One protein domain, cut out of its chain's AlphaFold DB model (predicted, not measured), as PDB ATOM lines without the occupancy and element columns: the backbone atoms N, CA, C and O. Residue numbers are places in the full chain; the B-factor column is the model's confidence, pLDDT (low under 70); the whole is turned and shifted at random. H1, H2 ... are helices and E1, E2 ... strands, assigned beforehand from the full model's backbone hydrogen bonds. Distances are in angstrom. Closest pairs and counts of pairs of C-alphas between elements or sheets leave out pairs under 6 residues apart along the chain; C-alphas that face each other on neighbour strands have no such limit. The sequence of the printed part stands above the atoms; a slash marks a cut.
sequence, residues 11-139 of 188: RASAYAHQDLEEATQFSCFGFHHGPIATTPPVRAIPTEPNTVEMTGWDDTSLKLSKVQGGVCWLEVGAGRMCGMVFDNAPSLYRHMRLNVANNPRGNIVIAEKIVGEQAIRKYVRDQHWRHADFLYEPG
ATOM      1  N   ARG A  11     184.942 159.496 188.058       93.56
ATOM      2  CA  ARG A  11     184.409 160.867 188.102       93.56
ATOM      3  C   ARG A  11     185.293 161.853 187.339       93.56
ATOM      4  O   ARG A  11     184.782 162.882 186.903       93.56
ATOM      5  N   ALA A  12     186.574 161.540 187.119       91.69
ATOM      6  CA  ALA A  12     187.478 162.370 186.323       91.69
ATOM      7  C   ALA A  12     186.969 162.569 184.886       91.69
ATOM      8  O   ALA A  12     187.179 163.629 184.303       91.69
ATOM      9  N   SER A  13     186.210 161.609 184.344       89.62
ATOM     10  CA  SER A  13     185.587 161.719 183.016       89.62
ATOM     11  C   SER A  13     184.644 162.923 182.877       89.62
ATOM     12  O   SER A  13     184.548 163.499 181.799       89.62
ATOM     13  N   ALA A  14     184.009 163.375 183.965       89.19
ATOM     14  CA  ALA A  14     183.167 164.574 183.957       89.19
ATOM     15  C   ALA A  14     183.972 165.882 183.828       89.19
ATOM     16  O   ALA A  14     183.394 166.929 183.530       89.19
ATOM     17  N   TYR A  15     185.285 165.815 184.064       90.56
ATOM     18  CA  TYR A  15     186.223 166.938 184.086       90.56
ATOM     19  C   TYR A  15     187.338 166.825 183.037       90.56
ATOM     20  O   TYR A  15     188.129 167.750 182.866       90.56
ATOM     21  N   ALA A  16     187.394 165.714 182.310       88.31
ATOM     22  CA  ALA A  16     188.397 165.442 181.294       88.31
ATOM     23  C   ALA A  16     187.753 164.753 180.083       88.31
ATOM     24  O   ALA A  16     188.052 163.609 179.745       88.31
ATOM     25  N   HIS A  17     186.814 165.466 179.459       86.88
ATOM     26  CA  HIS A  17     186.148 165.061 178.226       86.88
ATOM     27  C   HIS A  17     186.233 166.179 177.186       86.88
ATOM     28  O   HIS A  17     186.318 167.357 177.535       86.88
ATOM     29  N   GLN A  18     186.181 165.814 175.904       85.25
ATOM     30  CA  GLN A  18     186.312 166.753 174.791       85.25
ATOM     31  C   GLN A  18     185.256 167.869 174.825       85.25
ATOM     32  O   GLN A  18     185.608 169.031 174.658       85.25
ATOM     33  N   ASP A  19     184.001 167.546 175.143       84.75
ATOM     34  CA  ASP A  19     182.926 168.545 175.272       84.75
ATOM     35  C   ASP A  19     183.256 169.650 176.284       84.75
ATOM     36  O   ASP A  19     182.864 170.803 176.109       84.75
ATOM     37  N   LEU A  20     183.982 169.305 177.354       87.06
ATOM     38  CA  LEU A  20     184.419 170.281 178.343       87.06
ATOM     39  C   LEU A  20     185.551 171.152 177.797       87.06
ATOM     40  O   LEU A  20     185.595 172.338 178.092       87.06
ATOM     41  N   GLU A  21     186.446 170.606 176.974       86.19
ATOM     42  CA  GLU A  21     187.478 171.411 176.311       86.19
ATOM     43  C   GLU A  21     186.898 172.395 175.309       86.19
ATOM     44  O   GLU A  21     187.368 173.529 175.207       86.19
ATOM     45  N   GLU A  22     185.862 171.970 174.600       84.62
ATOM     46  CA  GLU A  22     185.148 172.783 173.622       84.62
ATOM     47  C   GLU A  22     184.194 173.788 174.284       84.62
ATOM     48  O   GLU A  22     183.757 174.742 173.632       84.62
ATOM     49  N   ALA A  23     183.925 173.642 175.589       82.00
ATOM     50  CA  ALA A  23     183.213 174.629 176.388       82.00
ATOM     51  C   ALA A  23     184.077 175.890 176.558       82.00
ATOM     52  O   ALA A  23     184.853 176.057 177.500       82.00
ATOM     53  N   THR A  24     183.961 176.783 175.584       74.75
ATOM     54  CA  THR A  24     184.620 178.086 175.566       74.75
ATOM     55  C   THR A  24     183.876 179.087 176.449       74.75
ATOM     56  O   THR A  24     182.664 179.004 176.642       74.75
ATOM     57  N   GLN A  25     184.604 180.078 176.976       73.19
ATOM     58  CA  GLN A  25     184.017 181.195 177.730       73.19
ATOM     59  C   GLN A  25     183.006 181.994 176.885       73.19
ATOM     60  O   GLN A  25     182.033 182.521 177.431       73.19
ATOM     61  N   PHE A  26     183.252 182.073 175.572       74.94
ATOM     62  CA  PHE A  26     182.431 182.762 174.585       74.94
ATOM     63  C   PHE A  26     181.770 181.752 173.645       74.94
ATOM     64  O   PHE A  26     182.438 181.149 172.811       74.94
ATOM     65  N   SER A  27     180.451 181.600 173.751       75.62
ATOM     66  CA  SER A  27     179.671 180.737 172.860       75.62
ATOM     67  C   SER A  27     178.639 181.531 172.059       75.62
ATOM     68  O   SER A  27     178.441 182.734 172.251       75.62
ATOM     69  N   CYS A  28     177.879 180.845 171.199       74.88
ATOM     70  CA  CYS A  28     176.713 181.439 170.546       74.88
ATOM     71  C   CYS A  28     175.626 181.902 171.540       74.88
ATOM     72  O   CYS A  28     174.690 182.588 171.123       74.88
ATOM     73  N   PHE A  29     175.752 181.587 172.832       74.06
ATOM     74  CA  PHE A  29     174.894 182.072 173.912       74.06
ATOM     75  C   PHE A  29     175.467 183.296 174.648       74.06
ATOM     76  O   PHE A  29     174.757 183.896 175.445       74.06
ATOM     77  N   GLY A  30     176.699 183.719 174.347       78.25
ATOM     78  CA  GLY A  30     177.376 184.840 175.004       78.25
ATOM     79  C   GLY A  30     178.406 184.407 176.049       78.25
ATOM     80  O   GLY A  30     178.870 183.267 176.034       78.25
ATOM     81  N   PHE A  31     178.770 185.320 176.955       82.31
ATOM     82  CA  PHE A  31     179.720 185.041 178.044       82.31
ATOM     83  C   PHE A  31     179.114 184.213 179.163       82.31
ATOM     84  O   PHE A  31     178.133 184.645 179.774       82.31
ATOM     85  N   HIS A  32     179.760 183.099 179.499       78.94
ATOM     86  CA  HIS A  32     179.358 182.238 180.613       78.94
ATOM     87  C   HIS A  32     179.953 182.654 181.970       78.94
ATOM     88  O   HIS A  32     179.274 182.546 182.988       78.94
ATOM     89  N   HIS A  33     181.206 183.117 182.003       82.62
ATOM     90  CA  HIS A  33     181.943 183.523 183.213       82.62
ATOM     91  C   HIS A  33     183.207 184.319 182.829       82.62
ATOM     92  O   HIS A  33     183.413 184.612 181.651       82.62
ATOM     93  N   GLY A  34     184.079 184.618 183.801       82.00
ATOM     94  CA  GLY A  34     185.330 185.364 183.596       82.00
ATOM     95  C   GLY A  34     185.099 186.865 183.395       82.00
ATOM     96  O   GLY A  34     183.951 187.286 183.425       82.00
ATOM     97  N   PRO A  35     186.146 187.686 183.214       83.56
ATOM     98  CA  PRO A  35     186.004 189.141 183.143       83.56
ATOM     99  C   PRO A  35     185.010 189.572 182.069       83.56
ATOM    100  O   PRO A  35     185.196 189.290 180.886       83.56
ATOM    101  N   ILE A  36     183.943 190.244 182.497       85.69
ATOM    102  CA  ILE A  36     182.929 190.794 181.606       85.69
ATOM    103  C   ILE A  36     183.112 192.309 181.550       85.69
ATOM    104  O   ILE A  36     182.752 193.013 182.495       85.69
ATOM    105  N   ALA A  37     183.635 192.807 180.431       82.81
ATOM    106  CA  ALA A  37     183.862 194.231 180.231       82.81
ATOM    107  C   ALA A  37     182.550 195.032 180.324       82.81
ATOM    108  O   ALA A  37     181.540 194.687 179.708       82.81
ATOM    109  N   THR A  38     182.574 196.127 181.082       80.25
ATOM    110  CA  THR A  38     181.468 197.097 181.160       80.25
ATOM    111  C   THR A  38     181.553 198.158 180.066       80.25
ATOM    112  O   THR A  38     180.554 198.800 179.740       80.25
ATOM    113  N   THR A  39     182.732 198.319 179.469       79.44
ATOM    114  CA  THR A  39     182.991 199.241 178.371       79.44
ATOM    115  C   THR A  39     182.926 198.514 177.029       79.44
ATOM    116  O   THR A  39     183.590 197.489 176.852       79.44
ATOM    117  N   PRO A  40     182.157 199.040 176.057       78.38
ATOM    118  CA  PRO A  40     182.236 198.567 174.686       78.38
ATOM    119  C   PRO A  40     183.673 198.734 174.161       78.38
ATOM    120  O   PRO A  40     184.257 199.811 174.334       78.38
ATOM    121  N   PRO A  41     184.255 197.711 173.520       77.69
ATOM    122  CA  PRO A  41     185.547 197.833 172.879       77.69
ATOM    123  C   PRO A  41     185.445 198.808 171.714       77.69
ATOM    124  O   PRO A  41     184.424 198.901 171.028       77.69
ATOM    125  N   VAL A  42     186.533 199.532 171.476       77.94
ATOM    126  CA  VAL A  42     186.649 200.392 170.300       77.94
ATOM    127  C   VAL A  42     186.687 199.492 169.066       77.94
ATOM    128  O   VAL A  42     187.388 198.480 169.068       77.94
ATOM    129  N   ARG A  43     185.923 199.832 168.020       73.00
ATOM    130  CA  ARG A  43     186.016 199.113 166.744       73.00
ATOM    131  C   ARG A  43     187.431 199.240 166.203       73.00
ATOM    132  O   ARG A  43     187.959 200.348 166.120       73.00
ATOM    133  N   ALA A  44     187.991 198.114 165.789       69.62
ATOM    134  CA  ALA A  44     189.267 198.113 165.107       69.62
ATOM    135  C   ALA A  44     189.183 198.900 163.795       69.62
ATOM    136  O   ALA A  44     188.187 198.844 163.064       69.62
ATOM    137  N   ILE A  45     190.247 199.639 163.502       80.12
ATOM    138  CA  ILE A  45     190.480 200.245 162.190       80.12
ATOM    139  C   ILE A  45     190.673 199.081 161.189       80.12
ATOM    140  O   ILE A  45     191.168 198.039 161.610       80.12
ATOM    141  N   PRO A  46     190.335 199.187 159.887       77.88
ATOM    142  CA  PRO A  46     190.399 198.049 158.949       77.88
ATOM    143  C   PRO A  46     191.743 197.301 158.846       77.88
ATOM    144  O   PRO A  46     191.804 196.225 158.261       77.88
ATOM    145  N   THR A  47     192.823 197.871 159.381       81.56
ATOM    146  CA  THR A  47     194.170 197.289 159.433       81.56
ATOM    147  C   THR A  47     194.520 196.641 160.776       81.56
ATOM    148  O   THR A  47     195.621 196.117 160.922       81.56
ATOM    149  N   GLU A  48     193.630 196.697 161.766       74.88
ATOM    150  CA  GLU A  48     193.846 196.207 163.126       74.88
ATOM    151  C   GLU A  48     192.948 194.999 163.447       74.88
ATOM    152  O   GLU A  48     191.880 194.836 162.851       74.88
ATOM    153  N   PRO A  49     193.357 194.133 164.393       68.69
ATOM    154  CA  PRO A  49     192.540 193.007 164.833       68.69
ATOM    155  C   PRO A  49     191.205 193.480 165.410       68.69
ATOM    156  O   PRO A  49     191.193 194.341 166.288       68.69
ATOM    157  N   ASN A  50     190.089 192.886 164.970       69.94
ATOM    158  CA  ASN A  50     188.764 193.215 165.489       69.94
ATOM    159  C   ASN A  50     188.616 192.782 166.955       69.94
ATOM    160  O   ASN A  50     188.255 191.648 167.270       69.94
ATOM    161  N   THR A  51     188.863 193.715 167.870       67.31
ATOM    162  CA  THR A  51     188.720 193.504 169.313       67.31
ATOM    163  C   THR A  51     187.274 193.229 169.730       67.31
ATOM    164  O   THR A  51     187.058 192.671 170.802       67.31
ATOM    165  N   VAL A  52     186.275 193.561 168.903       69.00
ATOM    166  CA  VAL A  52     184.846 193.309 169.174       69.00
ATOM    167  C   VAL A  52     184.514 191.813 169.080       69.00
ATOM    168  O   VAL A  52     183.825 191.277 169.946       69.00
ATOM    169  N   GLU A  53     185.083 191.102 168.101       66.31
ATOM    170  CA  GLU A  53     184.851 189.659 167.907       66.31
ATOM    171  C   GLU A  53     185.366 188.816 169.080       66.31
ATOM    172  O   GLU A  53     184.751 187.820 169.454       66.31
ATOM    173  N   MET A  54     186.466 189.241 169.707       63.97
ATOM    174  CA  MET A  54     187.093 188.524 170.824       63.97
ATOM    175  C   MET A  54     186.488 188.839 172.196       63.97
ATOM    176  O   MET A  54     186.797 188.177 173.183       63.97
ATOM    177  N   THR A  55     185.639 189.857 172.272       68.44
ATOM    178  CA  THR A  55     185.089 190.392 173.524       68.44
ATOM    179  C   THR A  55     183.591 190.144 173.647       68.44
ATOM    180  O   THR A  55     182.988 190.666 174.579       68.44
ATOM    181  N   GLY A  56     183.002 189.370 172.721       72.88
ATOM    182  CA  GLY A  56     181.592 188.962 172.659       72.88
ATOM    183  C   GLY A  56     180.571 190.098 172.649       72.88
ATOM    184  O   GLY A  56     179.435 189.938 173.112       72.88
ATOM    185  N   TRP A  57     180.985 191.231 172.094       77.19
ATOM    186  CA  TRP A  57     180.110 192.334 171.733       77.19
ATOM    187  C   TRP A  57     179.536 192.106 170.331       77.19
ATOM    188  O   TRP A  57     180.228 191.626 169.439       77.19
ATOM    189  N   ASP A  58     178.266 192.452 170.128       73.56
ATOM    190  CA  ASP A  58     177.573 192.358 168.837       73.56
ATOM    191  C   ASP A  58     177.464 193.722 168.142       73.56
ATOM    192  O   ASP A  58     176.413 194.092 167.623       73.56
ATOM    193  N   ASP A  59     178.549 194.501 168.180       67.62
ATOM    194  CA  ASP A  59     178.649 195.897 167.728       67.62
ATOM    195  C   ASP A  59     177.870 196.942 168.547       67.62
ATOM    196  O   ASP A  59     178.254 198.113 168.543       67.62
ATOM    197  N   THR A  60     176.785 196.561 169.224       69.62
ATOM    198  CA  THR A  60     175.908 197.507 169.946       69.62
ATOM    199  C   THR A  60     175.671 197.130 171.401       69.62
ATOM    200  O   THR A  60     175.361 197.990 172.231       69.62
ATOM    201  N   SER A  61     175.824 195.851 171.735       75.56
ATOM    202  CA  SER A  61     175.575 195.338 173.066       75.56
ATOM    203  C   SER A  61     176.481 194.162 173.404       75.56
ATOM    204  O   SER A  61     177.067 193.502 172.549       75.56
ATOM    205  N   LEU A  62     176.620 193.922 174.700       78.31
ATOM    206  CA  LEU A  62     177.328 192.765 175.202       78.31
ATOM    207  C   LEU A  62     176.380 191.566 175.206       78.31
ATOM    208  O   LEU A  62     175.326 191.600 175.850       78.31
ATOM    209  N   LYS A  63     176.784 190.471 174.562       78.94
ATOM    210  CA  LYS A  63     176.013 189.233 174.584       78.94
ATOM    211  C   LYS A  63     176.374 188.409 175.815       78.94
ATOM    212  O   LYS A  63     177.423 187.771 175.884       78.94
ATOM    213  N   LEU A  64     175.484 188.408 176.799       76.69
ATOM    214  CA  LEU A  64     175.639 187.626 178.025       76.69
ATOM    215  C   LEU A  64     174.893 186.294 177.932       76.69
ATOM    216  O   LEU A  64     173.781 186.240 177.416       76.69
ATOM    217  N   SER A  65     175.479 185.234 178.485       75.50
ATOM    218  CA  SER A  65     174.758 183.983 178.734       75.50
ATOM    219  C   SER A  65     173.676 184.213 179.788       75.50
ATOM    220  O   SER A  65     173.926 184.860 180.811       75.50
ATOM    221  N   LYS A  66     172.493 183.620 179.594       72.00
ATOM    222  CA  LYS A  66     171.456 183.491 180.632       72.00
ATOM    223  C   LYS A  66     171.748 182.348 181.605       72.00
ATOM    224  O   LYS A  66     170.930 182.019 182.469       72.00
ATOM    225  N   VAL A  67     172.906 181.731 181.482       66.88
ATOM    226  CA  VAL A  67     173.417 180.745 182.422       66.88
ATOM    227  C   VAL A  67     174.614 181.373 183.084       66.88
ATOM    228  O   VAL A  67     175.649 181.576 182.455       66.88
ATOM    229  N   GLN A  68     174.402 181.732 184.341       70.00
ATOM    230  CA  GLN A  68     175.385 182.341 185.210       70.00
ATOM    231  C   GLN A  68     175.301 181.613 186.548       70.00
ATOM    232  O   GLN A  68     174.213 181.457 187.106       70.00
ATOM    233  N   GLY A  69     176.444 181.163 187.060       69.75
ATOM    234  CA  GLY A  69     176.564 180.338 188.268       69.75
ATOM    235  C   GLY A  69     176.246 181.045 189.588       69.75
ATOM    236  O   GLY A  69     176.779 180.654 190.621       69.75
ATOM    237  N   GLY A  70     175.453 182.117 189.554       77.81
ATOM    238  CA  GLY A  70     175.155 182.950 190.716       77.81
ATOM    239  C   GLY A  70     176.266 183.933 191.080       77.81
ATOM    240  O   GLY A  70     176.134 184.617 192.078       77.81
ATOM    241  N   VAL A  71     177.337 184.054 190.292       83.25
ATOM    242  CA  VAL A  71     178.429 185.013 190.537       83.25
ATOM    243  C   VAL A  71     178.365 186.141 189.512       83.25
ATOM    244  O   VAL A  71     178.155 185.897 188.326       83.25
ATOM    245  N   CYS A  72     178.532 187.385 189.957       86.62
ATOM    246  CA  CYS A  72     178.638 188.541 189.078       86.62
ATOM    247  C   CYS A  72     180.078 188.714 188.592       86.62
ATOM    248  O   CYS A  72     180.968 189.057 189.368       86.62
ATOM    249  N   TRP A  73     180.288 188.542 187.291       85.62
ATOM    250  CA  TRP A  73     181.608 188.635 186.668       85.62
ATOM    251  C   TRP A  73     181.902 189.984 185.999       85.62
ATOM    252  O   TRP A  73     182.875 190.116 185.262       85.62
ATOM    253  N   LEU A  74     181.056 190.991 186.234       87.62
ATOM    254  CA  LEU A  74     181.237 192.321 185.658       87.62
ATOM    255  C   LEU A  74     182.540 192.954 186.130       87.62
ATOM    256  O   LEU A  74     182.782 193.020 187.333       87.62
ATOM    257  N   GLU A  75     183.341 193.446 185.195       88.25
ATOM    258  CA  GLU A  75     184.535 194.224 185.484       88.25
ATOM    259  C   GLU A  75     184.136 195.607 186.014       88.25
ATOM    260  O   GLU A  75     183.497 196.406 185.327       88.25
ATOM    261  N   VAL A  76     184.514 195.881 187.261       88.62
ATOM    262  CA  VAL A  76     184.286 197.153 187.960       88.62
ATOM    263  C   VAL A  76     185.476 198.113 187.829       88.62
ATOM    264  O   VAL A  76     185.401 199.245 188.301       88.62
ATOM    265  N   GLY A  77     186.557 197.679 187.168       83.50
ATOM    266  CA  GLY A  77     187.689 198.504 186.743       83.50
ATOM    267  C   GLY A  77     189.049 197.834 186.953       83.50
ATOM    268  O   GLY A  77     189.236 197.086 187.909       83.50
ATOM    269  N   ALA A  78     190.014 198.142 186.077       83.88
ATOM    270  CA  ALA A  78     191.407 197.682 186.155       83.88
ATOM    271  C   ALA A  78     191.567 196.149 186.274       83.88
ATOM    272  O   ALA A  78     192.403 195.667 187.036       83.88
ATOM    273  N   GLY A  79     190.745 195.376 185.554       82.19
ATOM    274  CA  GLY A  79     190.746 193.912 185.615       82.19
ATOM    275  C   GLY A  79     190.076 193.321 186.862       82.19
ATOM    276  O   GLY A  79     189.981 192.098 186.979       82.19
ATOM    277  N   ARG A  80     189.574 194.158 187.780       86.75
ATOM    278  CA  ARG A  80     188.811 193.722 188.950       86.75
ATOM    279  C   ARG A  80     187.360 193.472 188.578       86.75
ATOM    280  O   ARG A  80     186.693 194.331 188.008       86.75
ATOM    281  N   MET A  81     186.843 192.320 188.969       87.69
ATOM    282  CA  MET A  81     185.457 191.908 188.792       87.69
ATOM    283  C   MET A  81     184.627 192.139 190.052       87.69
ATOM    284  O   MET A  81     185.150 192.197 191.157       87.69
ATOM    285  N   CYS A  82     183.310 192.227 189.905       88.44
ATOM    286  CA  CYS A  82     182.381 192.423 191.007       88.44
ATOM    287  C   CYS A  82     182.467 191.280 192.032       88.44
ATOM    288  O   CYS A  82     182.721 191.529 193.201       88.44
ATOM    289  N   GLY A  83     182.274 190.027 191.625       84.94
ATOM    290  CA  GLY A  83     182.364 188.857 192.509       84.94
ATOM    291  C   GLY A  83     181.159 188.624 193.423       84.94
ATOM    292  O   GLY A  83     181.074 187.563 194.033       84.94
ATOM    293  N   MET A  84     180.195 189.557 193.480       85.88
ATOM    294  CA  MET A  84     178.961 189.365 194.254       85.88
ATOM    295  C   MET A  84     178.228 188.089 193.864       85.88
ATOM    296  O   MET A  84     178.162 187.713 192.693       85.88
ATOM    297  N   VAL A  85     177.618 187.480 194.870       82.25
ATOM    298  CA  VAL A  85     176.999 186.169 194.785       82.25
ATOM    299  C   VAL A  85     175.489 186.270 194.988       82.25
ATOM    300  O   VAL A  85     175.016 187.064 195.797       82.25
ATOM    301  N   PHE A  86     174.732 185.460 194.253       81.19
ATOM    302  CA  PHE A  86     173.279 185.459 194.211       81.19
ATOM    303  C   PHE A  86     172.742 184.029 194.203       81.19
ATOM    304  O   PHE A  86     173.149 183.208 193.383       81.19
ATOM    305  N   ASP A  87     171.735 183.776 195.035       77.00
ATOM    306  CA  ASP A  87     171.101 182.455 195.155       77.00
ATOM    307  C   ASP A  87     170.177 182.121 193.974       77.00
ATOM    308  O   ASP A  87     169.710 180.994 193.822       77.00
ATOM    309  N   ASN A  88     169.856 183.112 193.137       77.12
ATOM    310  CA  ASN A  88     168.989 182.932 191.982       77.12
ATOM    311  C   ASN A  88     169.366 183.854 190.816       77.12
ATOM    312  O   ASN A  88     169.788 185.002 190.991       77.12
ATOM    313  N   ALA A  89     169.141 183.352 189.600       77.38
ATOM    314  CA  ALA A  89     169.455 184.062 188.366       77.38
ATOM    315  C   ALA A  89     168.716 185.413 188.219       77.38
ATOM    316  O   ALA A  89     169.358 186.385 187.820       77.38
ATOM    317  N   PRO A  90     167.419 185.563 188.581       81.56
ATOM    318  CA  PRO A  90     166.739 186.860 188.508       81.56
ATOM    319  C   PRO A  90     167.422 187.976 189.307       81.56
ATOM    320  O   PRO A  90     167.494 189.110 188.820       81.56
ATOM    321  N   SER A  91     167.935 187.667 190.501       84.12
ATOM    322  CA  SER A  91     168.628 188.637 191.358       84.12
ATOM    323  C   SER A  91     169.962 189.057 190.753       84.12
ATOM    324  O   SER A  91     170.231 190.255 190.655       84.12
ATOM    325  N   LEU A  92     170.733 188.095 190.238       83.81
ATOM    326  CA  LEU A  92     171.958 188.381 189.498       83.81
ATOM    327  C   LEU A  92     171.681 189.247 188.263       83.81
ATOM    328  O   LEU A  92     172.325 190.276 188.078       83.81
ATOM    329  N   TYR A  93     170.673 188.916 187.449       81.06
ATOM    330  CA  TYR A  93     170.345 189.732 186.276       81.06
ATOM    331  C   TYR A  93     169.885 191.131 186.638       81.06
ATOM    332  O   TYR A  93     170.195 192.082 185.921       81.06
ATOM    333  N   ARG A  94     169.129 191.276 187.732       85.00
ATOM    334  CA  ARG A  94     168.749 192.594 188.239       85.00
ATOM    335  C   ARG A  94     169.989 193.391 188.619       85.00
ATOM    336  O   ARG A  94     170.090 194.535 188.195       85.00
ATOM    337  N   HIS A  95     170.922 192.785 189.347       87.06
ATOM    338  CA  HIS A  95     172.184 193.416 189.702       87.06
ATOM    339  C   HIS A  95     172.992 193.814 188.456       87.06
ATOM    340  O   HIS A  95     173.395 194.967 188.330       87.06
ATOM    341  N   MET A  96     173.149 192.916 187.483       84.44
ATOM    342  CA  MET A  96     173.881 193.211 186.250       84.44
ATOM    343  C   MET A  96     173.211 194.306 185.416       84.44
ATOM    344  O   MET A  96     173.907 195.169 184.906       84.44
ATOM    345  N   ARG A  97     171.873 194.340 185.314       82.25
ATOM    346  CA  ARG A  97     171.144 195.394 184.572       82.25
ATOM    347  C   ARG A  97     171.344 196.796 185.141       82.25
ATOM    348  O   ARG A  97     171.216 197.764 184.404       82.25
ATOM    349  N   LEU A  98     171.620 196.909 186.440       82.62
ATOM    350  CA  LEU A  98     171.946 198.197 187.056       82.62
ATOM    351  C   LEU A  98     173.353 198.679 186.681       82.62
ATOM    352  O   LEU A  98     173.630 199.864 186.810       82.62
ATOM    353  N   ASN A  99     174.218 197.774 186.218       77.56
ATOM    354  CA  ASN A  99     175.622 198.046 185.912       77.56
ATOM    355  C   ASN A  99     175.939 197.949 184.406       77.56
ATOM    356  O   ASN A  99     176.942 198.493 183.961       77.56
ATOM    357  N   VAL A 100     175.086 197.291 183.610       74.62
ATOM    358  CA  VAL A 100     175.205 197.131 182.152       74.62
ATOM    359  C   VAL A 100     173.829 197.310 181.508       74.62
ATOM    360  O   VAL A 100     172.888 196.568 181.802       74.62
ATOM    361  N   ALA A 101     173.711 198.286 180.606       61.19
ATOM    362  CA  ALA A 101     172.429 198.759 180.075       61.19
ATOM    363  C   ALA A 101     171.647 197.720 179.236       61.19
ATOM    364  O   ALA A 101     170.417 197.760 179.214       61.19
ATOM    365  N   ASN A 102     172.329 196.759 178.597       63.78
ATOM    366  CA  ASN A 102     171.741 195.849 177.602       63.78
ATOM    367  C   ASN A 102     171.940 194.364 177.955       63.78
ATOM    368  O   ASN A 102     172.599 193.620 177.240       63.78
ATOM    369  N   ASN A 103     171.366 193.924 179.076       60.84
ATOM    370  CA  ASN A 103     171.385 192.513 179.490       60.84
ATOM    371  C   ASN A 103     170.298 191.702 178.728       60.84
ATOM    372  O   ASN A 103     169.184 192.223 178.562       60.84
ATOM    373  N   PRO A 104     170.536 190.441 178.306       57.06
ATOM    374  CA  PRO A 104     169.567 189.641 177.565       57.06
ATOM    375  C   PRO A 104     168.271 189.430 178.346       57.06
ATOM    376  O   PRO A 104     168.249 189.306 179.574       57.06
ATOM    377  N   ARG A 105     167.163 189.344 177.607       63.38
ATOM    378  CA  ARG A 105     165.822 189.064 178.137       63.38
ATOM    379  C   ARG A 105     165.357 187.668 177.693       63.38
ATOM    380  O   ARG A 105     165.692 187.203 176.604       63.38
ATOM    381  N   GLY A 106     164.579 186.986 178.534       64.88
ATOM    382  CA  GLY A 106     163.888 185.728 178.204       64.88
ATOM    383  C   GLY A 106     164.382 184.488 178.958       64.88
ATOM    384  O   GLY A 106     165.354 184.550 179.703       64.88
ATOM    385  N   ASN A 107     163.708 183.357 178.732       68.38
ATOM    386  CA  ASN A 107     163.981 182.084 179.410       68.38
ATOM    387  C   ASN A 107     165.298 181.443 178.947       68.38
ATOM    388  O   ASN A 107     165.760 181.713 177.835       68.38
ATOM    389  N   ILE A 108     165.867 180.608 179.818       71.19
ATOM    390  CA  ILE A 108     167.052 179.780 179.565       71.19
ATOM    391  C   ILE A 108     166.616 178.544 178.782       71.19
ATOM    392  O   ILE A 108     165.664 177.868 179.181       71.19
ATOM    393  N   VAL A 109     167.319 178.224 177.699       81.25
ATOM    394  CA  VAL A 109     167.131 176.943 177.002       81.25
ATOM    395  C   VAL A 109     168.026 175.864 177.619       81.25
ATOM    396  O   VAL A 109     169.107 176.153 178.122       81.25
ATOM    397  N   ILE A 110     167.604 174.597 177.585       83.38
ATOM    398  CA  ILE A 110     168.345 173.494 178.232       83.38
ATOM    399  C   ILE A 110     169.779 173.377 177.690       83.38
ATOM    400  O   ILE A 110     170.711 173.189 178.466       83.38
ATOM    401  N   ALA A 111     169.968 173.543 176.379       83.25
ATOM    402  CA  ALA A 111     171.290 173.500 175.756       83.25
ATOM    403  C   ALA A 111     172.232 174.586 176.309       83.25
ATOM    404  O   ALA A 111     173.381 174.304 176.630       83.25
ATOM    405  N   GLU A 112     171.719 175.804 176.497       79.94
ATOM    406  CA  GLU A 112     172.463 176.920 177.086       79.94
ATOM    407  C   GLU A 112     172.884 176.583 178.520       79.94
ATOM    408  O   GLU A 112     174.026 176.837 178.905       79.94
ATOM    409  N   LYS A 113     171.983 175.958 179.298       82.06
ATOM    410  CA  LYS A 113     172.267 175.507 180.670       82.06
ATOM    411  C   LYS A 113     173.437 174.535 180.711       82.06
ATOM    412  O   LYS A 113     174.349 174.727 181.508       82.06
ATOM    413  N   ILE A 114     173.426 173.535 179.834       85.06
ATOM    414  CA  ILE A 114     174.484 172.524 179.768       85.06
ATOM    415  C   ILE A 114     175.823 173.178 179.418       85.06
ATOM    416  O   ILE A 114     176.796 172.974 180.137       85.06
ATOM    417  N   VAL A 115     175.876 174.009 178.371       84.31
ATOM    418  CA  VAL A 115     177.128 174.662 177.948       84.31
ATOM    419  C   VAL A 115     177.684 175.572 179.046       84.31
ATOM    420  O   VAL A 115     178.876 175.516 179.332       84.31
ATOM    421  N   GLY A 116     176.837 176.356 179.719       83.19
ATOM    422  CA  GLY A 116     177.291 177.225 180.805       83.19
ATOM    423  C   GLY A 116     177.792 176.462 182.036       83.19
ATOM    424  O   GLY A 116     178.775 176.876 182.651       83.19
ATOM    425  N   GLU A 117     177.172 175.330 182.385       86.38
ATOM    426  CA  GLU A 117     177.666 174.458 183.458       86.38
ATOM    427  C   GLU A 117     179.028 173.843 183.108       86.38
ATOM    428  O   GLU A 117     179.921 173.837 183.957       86.38
ATOM    429  N   GLN A 118     179.218 173.380 181.868       89.06
ATOM    430  CA  GLN A 118     180.515 172.868 181.412       89.06
ATOM    431  C   GLN A 118     181.577 173.974 181.417       89.06
ATOM    432  O   GLN A 118     182.656 173.784 181.969       89.06
ATOM    433  N   ALA A 119     181.262 175.168 180.915       88.62
ATOM    434  CA  ALA A 119     182.195 176.292 180.927       88.62
ATOM    435  C   ALA A 119     182.674 176.610 182.361       88.62
ATOM    436  O   ALA A 119     183.876 176.697 182.612       88.62
ATOM    437  N   ILE A 120     181.761 176.653 183.344       87.38
ATOM    438  CA  ILE A 120     182.126 176.842 184.760       87.38
ATOM    439  C   ILE A 120     183.012 175.704 185.276       87.38
ATOM    440  O   ILE A 120     184.006 175.975 185.952       87.38
ATOM    441  N   ARG A 121     182.696 174.442 184.960       91.38
ATOM    442  CA  ARG A 121     183.542 173.305 185.358       91.38
ATOM    443  C   ARG A 121     184.957 173.446 184.824       91.38
ATOM    444  O   ARG A 121     185.904 173.279 185.591       91.38
ATOM    445  N   LYS A 122     185.092 173.822 183.550       91.75
ATOM    446  CA  LYS A 122     186.381 174.094 182.915       91.75
ATOM    447  C   LYS A 122     187.110 175.230 183.629       91.75
ATOM    448  O   LYS A 122     188.261 175.081 184.013       91.75
ATOM    449  N   TYR A 123     186.418 176.335 183.889       89.56
ATOM    450  CA  TYR A 123     186.978 177.517 184.545       89.56
ATOM    451  C   TYR A 123     187.499 177.245 185.963       89.56
ATOM    452  O   TYR A 123     188.484 177.851 186.397       89.56
ATOM    453  N   VAL A 124     186.841 176.336 186.691       91.31
ATOM    454  CA  VAL A 124     187.292 175.897 188.016       91.31
ATOM    455  C   VAL A 124     188.464 174.924 187.906       91.31
ATOM    456  O   VAL A 124     189.464 175.115 188.598       91.31
ATOM    457  N   ARG A 125     188.365 173.926 187.019       93.62
ATOM    458  CA  ARG A 125     189.408 172.923 186.755       93.62
ATOM    459  C   ARG A 125     190.719 173.555 186.302       93.62
ATOM    460  O   ARG A 125     191.763 173.244 186.857       93.62
ATOM    461  N   ASP A 126     190.655 174.497 185.371       92.00
ATOM    462  CA  ASP A 126     191.825 175.207 184.838       92.00
ATOM    463  C   ASP A 126     192.311 176.306 185.797       92.00
ATOM    464  O   ASP A 126     193.185 177.104 185.472       92.00
ATOM    465  N   GLN A 127     191.730 176.370 187.002       89.38
ATOM    466  CA  GLN A 127     192.108 177.263 188.091       89.38
ATOM    467  C   GLN A 127     191.993 178.759 187.767       89.38
ATOM    468  O   GLN A 127     192.319 179.589 188.615       89.38
ATOM    469  N   HIS A 128     191.460 179.145 186.606       87.88
ATOM    470  CA  HIS A 128     191.255 180.545 186.224       87.88
ATOM    471  C   HIS A 128     190.437 181.307 187.263       87.88
ATOM    472  O   HIS A 128     190.742 182.453 187.601       87.88
ATOM    473  N   TRP A 129     189.445 180.643 187.856       86.69
ATOM    474  CA  TRP A 129     188.674 181.245 188.931       86.69
ATOM    475  C   TRP A 129     189.504 181.552 190.175       86.69
ATOM    476  O   TRP A 129     189.059 182.389 190.937       86.69
ATOM    477  N   ARG A 130     190.663 180.932 190.427       85.44
ATOM    478  CA  ARG A 130     191.525 181.251 191.581       85.44
ATOM    479  C   ARG A 130     192.288 182.556 191.372       85.44
ATOM    480  O   ARG A 130     192.540 183.271 192.334       85.44
ATOM    481  N   HIS A 131     192.603 182.872 190.120       83.06
ATOM    482  CA  HIS A 131     193.402 184.036 189.727       83.06
ATOM    483  C   HIS A 131     192.573 185.299 189.459       83.06
ATOM    484  O   HIS A 131     193.125 186.362 189.201       83.06
ATOM    485  N   ALA A 132     191.249 185.192 189.518       83.88
ATOM    486  CA  ALA A 132     190.340 186.308 189.302       83.88
ATOM    487  C   ALA A 132     190.396 187.349 190.450       83.88
ATOM    488  O   ALA A 132     190.201 187.005 191.616       83.88
ATOM    489  N   ASP A 133     190.588 188.632 190.144       85.69
ATOM    490  CA  ASP A 133     190.490 189.701 191.152       85.69
ATOM    491  C   ASP A 133     189.014 190.056 191.378       85.69
ATOM    492  O   ASP A 133     188.369 190.606 190.487       85.69
ATOM    493  N   PHE A 134     188.450 189.712 192.538       86.19
ATOM    494  CA  PHE A 134     187.053 189.996 192.872       86.19
ATOM    495  C   PHE A 134     186.959 191.054 193.967       86.19
ATOM    496  O   PHE A 134     187.487 190.872 195.058       86.19
ATOM    497  N   LEU A 135     186.212 192.126 193.700       84.50
ATOM    498  CA  LEU A 135     185.942 193.206 194.645       84.50
ATOM    499  C   LEU A 135     185.185 192.703 195.878       84.50
ATOM    500  O   LEU A 135     185.576 192.975 197.010       84.50
ATOM    501  N   TYR A 136     184.089 191.987 195.651       75.56
ATOM    502  CA  TYR A 136     183.330 191.303 196.684       75.56
ATOM    503  C   TYR A 136     183.807 189.863 196.681       75.56
ATOM    504  O   TYR A 136     183.234 189.017 195.995       75.56
ATOM    505  N   GLU A 137     184.934 189.628 197.356       66.06
ATOM    506  CA  GLU A 137     185.584 188.325 197.369       66.06
ATOM    507  C   GLU A 137     184.591 187.209 197.706       66.06
ATOM    508  O   GLU A 137     184.024 187.193 198.802       66.06
ATOM    509  N   PRO A 138     184.416 186.225 196.815       60.56
ATOM    510  CA  PRO A 138     183.583 185.083 197.126       60.56
ATOM    511  C   PRO A 138     184.278 184.087 198.067       60.56
ATOM    512  O   PRO A 138     183.626 183.142 198.491       60.56
ATOM    513  N   GLY A 139     185.567 184.233 198.406       64.50
ATOM    514  CA  GLY A 139     186.318 183.230 199.170       64.50
ATOM    515  C   GLY A 139     186.260 181.855 198.485       64.50
ATOM    516  O   GLY A 139     186.969 181.617 197.509       64.50
TER     517      GLY A 139
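AT A GLANCE: This is residues 11 to 139 of the 188 residues of an uncharacterized protein of Aspergillus leporis (UniProt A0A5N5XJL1). Little regular structure: a body made mostly of loops has H4 along one side and H3 on another, with H1 and the loop round Pro 46 at opposite ends of the longest axis. The printed part has 129 residues, 43 in named elements, mostly helix: five helices and one strand, ordered H1, H2, E1, H3, H4, H5. It is compact, radius of gyration of the C-alphas 14.8 A, spanning 47 by 33 by 31 A.

IN THESE COORDINATES: H1, residues 11 to 14, begins at C-alpha 11 (184.409, 160.867, 188.102). H2 is residues 18 to 22, E1 75 to 77. H3, 89 to 99, measures 15.5 A from first to last C-alpha; H4, 110 to 125, 22.7 A. H5, 128 to 131, ends at C-alpha 131 (193.402, 184.036, 189.727).

HOW THE PARTS SIT: H1 touches no helix. H4 touches H2 with residues 118 to 122 alone; the closest C-alphas, Leu 20 and Gln 118, are 5.6 A apart. H3 and H4 are apart. H5 is close to H4 but not clearly touching, closest C-alphas Tyr 123 and Trp 129, 6.0 A. E1 pairs with no named strand; its residues 75 to 77 pair antiparallel with 80 to 81. Every O i to N i+4 pair is within hydrogen-bond range in H2 and H4, 6 of 7 in H3; H1 and H5 are too short for one.

THE WHOLE: The farthest C-alphas, Arg 11 and Pro 46, are 47.6 A apart. The printed part has no cut; the links H2 to E1 and E1 to H3 are long. In this model 22 residues have pLDDT under 70, among them 49 to 55 and 101 to 107.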